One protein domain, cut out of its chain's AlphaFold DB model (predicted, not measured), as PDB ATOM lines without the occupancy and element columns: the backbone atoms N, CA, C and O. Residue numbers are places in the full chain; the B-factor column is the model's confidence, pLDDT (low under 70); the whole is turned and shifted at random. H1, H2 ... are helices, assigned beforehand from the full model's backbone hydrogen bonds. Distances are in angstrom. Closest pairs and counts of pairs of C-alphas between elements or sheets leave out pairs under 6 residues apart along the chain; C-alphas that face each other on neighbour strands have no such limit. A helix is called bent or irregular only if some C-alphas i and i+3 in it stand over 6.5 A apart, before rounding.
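Overview. This is residues 6 to 52 of the 67 residues of an uncharacterized protein of Thermoplasmatales archaeon SG8-52-1 (UniProt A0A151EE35). A long helix, H1, makes one side of a loose loop; after H1 a long stretch with no named element, residues 27 to 41, turns and folds back into a shorter helix, H2, which comes near the first residues of H1, with the C-alphas of Thr 14 and Ala 47 closest. The two helices are few in contacts and run the same way. The printed part has 47 residues, with two named helices in the order H1, H2 and no named strand; the class is all helix. The whole is only just loose, close to compact, with a radius of gyration of the C-alphas of 11.7 A, and its C-alphas span 33 by 23 by 14 A.

Along the chain. Find C-alpha 12 at (131.725, 176.149, 167.027), where H1, residues 12 to 26, begins; from there the helix runs 21.4 A to C-alpha 26 at (137.508, 156.740, 160.251). Then look for H2, residues 42 to 50, which runs 11.9 A from its first C-alpha to C-alpha 50 at (129.005, 174.142, 153.812).

Arrangement. Start from H1 and look across to H2: they are close but not clearly touching, with 2 pairs of C-alphas within 8 A. The closest C-alphas of the two helices are those of Thr 14 and Ala 47, 6.6 A apart. Their centres are 14.3 A apart. Their lines stand at a steep tilt of 36 degrees, only just more than shallow, and they run the same way. In the backbones of H1 and H2, every O i to N i+4 pair is within hydrogen-bond range. Neither helix is bent.

Size, cuts and confidence. The two C-alphas farthest apart are those of Asn 6 and Gly 28, at 35.3 A. The link from H1 to H2, residues 27 to 41, is long. The printed part has no cut, and its mean pLDDT is 91.2; no printed residue is under 70.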
ATOM      1  N   ASN A   6     125.563 183.249 173.679       96.44
ATOM      2  CA  ASN A   6     126.841 183.929 173.946       96.44
ATOM      3  C   ASN A   6     128.056 183.321 173.211       96.44
ATOM      4  O   ASN A   6     129.138 183.901 173.201       96.44
ATOM      5  N   TYR A   7     127.892 182.148 172.602       92.81
ATOM      6  CA  TYR A   7     128.945 181.418 171.895       92.81
ATOM      7  C   TYR A   7     128.674 181.291 170.387       92.81
ATOM      8  O   TYR A   7     129.438 180.649 169.665       92.81
ATOM      9  N   ARG A   8     127.592 181.897 169.882       89.75
ATOM     10  CA  ARG A   8     127.281 181.928 168.443       89.75
ATOM     11  C   ARG A   8     128.274 182.822 167.692       89.75
ATOM     12  O   ARG A   8     128.961 183.640 168.291       89.75
ATOM     13  N   GLY A   9     128.383 182.631 166.378       87.12
ATOM     14  CA  GLY A   9     129.310 183.390 165.523       87.12
ATOM     15  C   GLY A   9     130.783 182.971 165.622       87.12
ATOM     16  O   GLY A   9     131.582 183.384 164.795       87.12
ATOM     17  N   LYS A  10     131.142 182.090 166.563       91.25
ATOM     18  CA  LYS A  10     132.526 181.633 166.795       91.25
ATOM     19  C   LYS A  10     132.916 180.364 166.021       91.25
ATOM     20  O   LYS A  10     133.866 179.689 166.387       91.25
ATOM     21  N   GLY A  11     132.132 179.956 165.023       87.06
ATOM     22  CA  GLY A  11     132.411 178.753 164.221       87.06
ATOM     23  C   GLY A  11     132.234 177.399 164.930       87.06
ATOM     24  O   GLY A  11     132.412 176.366 164.293       87.06
ATOM     25  N   ILE A  12     131.815 177.372 166.202       90.62
ATOM     26  CA  ILE A  12     131.725 176.149 167.027       90.62
ATOM     27  C   ILE A  12     130.908 175.037 166.351       90.62
ATOM     28  O   ILE A  12     131.354 173.896 166.303       90.62
ATOM     29  N   GLY A  13     129.741 175.360 165.784       87.00
ATOM     30  CA  GLY A  13     128.898 174.362 165.109       87.00
ATOM     31  C   GLY A  13     129.573 173.741 163.887       87.00
ATOM     32  O   GLY A  13     129.461 172.540 163.665       87.00
ATOM     33  N   THR A  14     130.335 174.536 163.134       85.50
ATOM     34  CA  THR A  14     131.129 174.042 162.003       85.50
ATOM     35  C   THR A  14     132.220 173.090 162.482       85.50
ATOM     36  O   THR A  14     132.373 172.015 161.910       85.50
ATOM     37  N   CYS A  15     132.939 173.438 163.556       89.94
ATOM     38  CA  CYS A  15     133.953 172.558 164.139       89.94
ATOM     39  C   CYS A  15     133.342 171.237 164.622       89.94
ATOM     40  O   CYS A  15     133.880 170.176 164.316       89.94
ATOM     41  N   MET A  16     132.198 171.284 165.314       90.94
ATOM     42  CA  MET A  16     131.490 170.079 165.764       90.94
ATOM     43  C   MET A  16     131.134 169.159 164.591       90.94
ATOM     44  O   MET A  16     131.410 167.960 164.649       90.94
ATOM     45  N   ASN A  17     130.590 169.713 163.505       90.19
ATOM     46  CA  ASN A  17     130.297 168.949 162.291       90.19
ATOM     47  C   ASN A  17     131.548 168.340 161.665       90.19
ATOM     48  O   ASN A  17     131.547 167.164 161.318       90.19
ATOM     49  N   TYR A  18     132.618 169.124 161.536       89.81
ATOM     50  CA  TYR A  18     133.864 168.672 160.926       89.81
ATOM     51  C   TYR A  18     134.471 167.483 161.676       89.81
ATOM     52  O   TYR A  18     134.746 166.450 161.069       89.81
ATOM     53  N   TYR A  19     134.614 167.587 163.001       93.62
ATOM     54  CA  TYR A  19     135.142 166.487 163.812       93.62
ATOM     55  C   TYR A  19     134.234 165.255 163.790       93.62
ATOM     56  O   TYR A  19     134.733 164.132 163.747       93.62
ATOM     57  N   THR A  20     132.914 165.454 163.741       93.31
ATOM     58  CA  THR A  20     131.955 164.352 163.596       93.31
ATOM     59  C   THR A  20     132.147 163.631 162.261       93.31
ATOM     60  O   THR A  20     132.284 162.412 162.242       93.31
ATOM     61  N   LEU A  21     132.240 164.363 161.146       92.94
ATOM     62  CA  LEU A  21     132.466 163.779 159.821       92.94
ATOM     63  C   LEU A  21     133.826 163.078 159.708       92.94
ATOM     64  O   LEU A  21     133.916 162.016 159.093       92.94
ATOM     65  N   LEU A  22     134.878 163.636 160.316       94.44
ATOM     66  CA  LEU A  22     136.187 162.983 160.385       94.44
ATOM     67  C   LEU A  22     136.103 161.631 161.096       94.44
ATOM     68  O   LEU A  22     136.645 160.643 160.602       94.44
ATOM     69  N   GLU A  23     135.418 161.574 162.236       97.19
ATOM     70  CA  GLU A  23     135.249 160.337 162.996       97.19
ATOM     71  C   GLU A  23     134.375 159.321 162.248       97.19
ATOM     72  O   GLU A  23     134.706 158.138 162.184       97.19
ATOM     73  N   MET A  24     133.306 159.780 161.594       96.25
ATOM     74  CA  MET A  24     132.489 158.943 160.713       96.25
ATOM     75  C   MET A  24     133.325 158.332 159.582       96.25
ATOM     76  O   MET A  24     133.241 157.132 159.323       96.25
ATOM     77  N   LYS A  25     134.194 159.123 158.946       95.06
ATOM     78  CA  LYS A  25     135.090 158.624 157.897       95.06
ATOM     79  C   LYS A  25     136.027 157.538 158.428       95.06
ATOM     80  O   LYS A  25     136.172 156.504 157.783       95.06
ATOM     81  N   LYS A  26     136.628 157.738 159.609       97.75
ATOM     82  CA  LYS A  26     137.508 156.740 160.251       97.75
ATOM     83  C   LYS A  26     136.792 155.421 160.531       97.75
ATOM     84  O   LYS A  26     137.391 154.363 160.388       97.75
ATOM     85  N   ARG A  27     135.511 155.481 160.896       98.06
ATOM     86  CA  ARG A  27     134.670 154.306 161.175       98.06
ATOM     87  C   ARG A  27     134.059 153.663 159.922       98.06
ATOM     88  O   ARG A  27     133.284 152.724 160.050       98.06
ATOM     89  N   GLY A  28     134.381 154.155 158.724       97.62
ATOM     90  CA  GLY A  28     133.922 153.567 157.463       97.62
ATOM     91  C   GLY A  28     132.483 153.917 157.067       97.62
ATOM     92  O   GLY A  28     131.927 153.273 156.175       97.62
ATOM     93  N   TYR A  29     131.869 154.935 157.678       97.00
ATOM     94  CA  TYR A  29     130.566 155.427 157.226       97.00
ATOM     95  C   TYR A  29     130.689 156.030 155.821       97.00
ATOM     96  O   TYR A  29     131.586 156.826 155.546       97.00
ATOM     97  N   ARG A  30     129.764 155.661 154.928       94.12
ATOM     98  CA  ARG A  30     129.761 156.114 153.524       94.12
ATOM     99  C   ARG A  30     128.980 157.406 153.303       94.12
ATOM    100  O   ARG A  30     129.251 158.131 152.350       94.12
ATOM    101  N   CYS A  31     128.009 157.682 154.162       91.69
ATOM    102  CA  CYS A  31     127.152 158.854 154.080       91.69
ATOM    103  C   CYS A  31     126.764 159.337 155.480       91.69
ATOM    104  O   CYS A  31     126.868 158.606 156.465       91.69
ATOM    105  N   ALA A  32     126.317 160.586 155.543       91.94
ATOM    106  CA  ALA A  32     125.751 161.203 156.729       91.94
ATOM    107  C   ALA A  32     124.465 161.928 156.330       91.94
ATOM    108  O   ALA A  32     124.421 162.575 155.282       91.94
ATOM    109  N   GLU A  33     123.440 161.846 157.171       90.81
ATOM    110  CA  GLU A  33     122.251 162.680 157.046       90.81
ATOM    111  C   GLU A  33     122.336 163.825 158.056       90.81
ATOM    112  O   GLU A  33     122.631 163.619 159.233       90.81
ATOM    113  N   TYR A  34     122.060 165.044 157.597       88.62
ATOM    114  CA  TYR A  34     122.113 166.253 158.420       88.62
ATOM    115  C   TYR A  34     120.757 166.580 159.086       88.62
ATOM    116  O   TYR A  34     120.463 167.731 159.401       88.62
ATOM    117  N   GLY A  35     119.945 165.541 159.307       86.44
ATOM    118  CA  GLY A  35     118.655 165.569 159.996       86.44
ATOM    119  C   GLY A  35     117.565 166.411 159.328       86.44
ATOM    120  O   GLY A  35     117.732 166.965 158.241       86.44
ATOM    121  N   TRP A  36     116.431 166.526 160.024       90.50
ATOM    122  CA  TRP A  36     115.361 167.445 159.650       90.50
ATOM    123  C   TRP A  36     115.634 168.828 160.242       90.50
ATOM    124  O   TRP A  36     115.853 168.984 161.446       90.50
ATOM    125  N   ILE A  37     115.658 169.831 159.373       91.94
ATOM    126  CA  ILE A  37     115.916 171.223 159.726       91.94
ATOM    127  C   ILE A  37     114.716 172.029 159.264       91.94
ATOM    128  O   ILE A  37     114.241 171.845 158.144       91.94
ATOM    129  N   ASP A  38     114.256 172.913 160.141       93.25
ATOM    130  CA  ASP A  38     113.244 173.904 159.802       93.25
ATOM    131  C   ASP A  38     113.711 174.759 158.611       93.25
ATOM    132  O   ASP A  38     114.857 175.219 158.583       93.25
ATOM    133  N   GLU A  39     112.844 174.941 157.615       91.44
ATOM    134  CA  GLU A  39     113.182 175.595 156.345       91.44
ATOM    135  C   GLU A  39     113.668 177.043 156.555       91.44
ATOM    136  O   GLU A  39     114.597 177.489 155.872       91.44
ATOM    137  N   ASP A  40     113.153 177.719 157.588       93.75
ATOM    138  CA  ASP A  40     113.505 179.094 157.951       93.75
ATOM    139  C   ASP A  40     114.766 179.179 158.826       93.75
ATOM    140  O   ASP A  40     115.335 180.256 159.042       93.75
ATOM    141  N   ASN A  41     115.298 178.046 159.297       91.44
ATOM    142  CA  ASN A  41     116.564 178.000 160.025       91.44
ATOM    143  C   ASN A  41     117.765 178.056 159.065       91.44
ATOM    144  O   ASN A  41     118.562 177.119 158.939       91.44
ATOM    145  N   ILE A  42     117.930 179.214 158.420       89.94
ATOM    146  CA  ILE A  42     118.983 179.496 157.434       89.94
ATOM    147  C   ILE A  42     120.377 179.200 158.002       89.94
ATOM    148  O   ILE A  42     121.242 178.700 157.283       89.94
ATOM    149  N   ALA A  43     120.609 179.483 159.288       86.75
ATOM    150  CA  ALA A  43     121.898 179.243 159.930       86.75
ATOM    151  C   ALA A  43     122.257 177.749 159.953       86.75
ATOM    152  O   ALA A  43     123.374 177.380 159.583       86.75
ATOM    153  N   SER A  44     121.315 176.888 160.350       88.12
ATOM    154  CA  SER A  44     121.524 175.439 160.354       88.12
ATOM    155  C   SER A  44     121.594 174.884 158.932       88.12
ATOM    156  O   SER A  44     122.491 174.096 158.639       88.12
ATOM    157  N   ARG A  45     120.723 175.349 158.025       89.81
ATOM    158  CA  ARG A  45     120.712 174.929 156.614       89.81
ATOM    159  C   ARG A  45     122.054 175.206 155.930       89.81
ATOM    160  O   ARG A  45     122.690 174.280 155.434       89.81
ATOM    161  N   LYS A  46     122.555 176.444 156.025       87.38
ATOM    162  CA  LYS A  46     123.870 176.831 155.478       87.38
ATOM    163  C   LYS A  46     125.027 176.064 156.116       87.38
ATOM    164  O   LYS A  46     126.038 175.841 155.458       87.38
ATOM    165  N   ALA A  47     124.919 175.674 157.388       86.31
ATOM    166  CA  ALA A  47     125.945 174.854 158.029       86.31
ATOM    167  C   ALA A  47     126.029 173.448 157.408       86.31
ATOM    168  O   ALA A  47     127.138 172.959 157.208       86.31
ATOM    169  N   GLY A  48     124.889 172.839 157.058       88.38
ATOM    170  CA  GLY A  48     124.832 171.554 156.350       88.38
ATOM    171  C   GLY A  48     125.335 171.641 154.907       88.38
ATOM    172  O   GLY A  48     126.100 170.790 154.461       88.38
ATOM    173  N   GLU A  49     124.985 172.709 154.191       88.88
ATOM    174  CA  GLU A  49     125.468 172.947 152.822       88.88
ATOM    175  C   GLU A  49     126.989 173.137 152.774       88.88
ATOM    176  O   GLU A  49     127.668 172.558 151.927       88.88
ATOM    177  N   LYS A  50     127.555 173.891 153.729       85.94
ATOM    178  CA  LYS A  50     129.005 174.142 153.812       85.94
ATOM    179  C   LYS A  50     129.846 172.881 154.005       85.94
ATOM    180  O   LYS A  50     131.017 172.892 153.645       85.94
ATOM    181  N   ILE A  51     129.277 171.821 154.576       86.50
ATOM    182  CA  ILE A  51     129.963 170.535 154.776       86.50
ATOM    183  C   ILE A  51     129.663 169.525 153.654       86.50
ATOM    184  O   ILE A  51     129.973 168.345 153.793       86.50
ATOM    185  N   GLY A  52     129.069 169.979 152.543       88.88
ATOM    186  CA  GLY A  52     128.781 169.162 151.360       88.88
ATOM    187  C   GLY A  52     127.399 168.505 151.356       88.88
ATOM    188  O   GLY A  52     127.101 167.726 150.449       88.88
TER     189      GLY A  52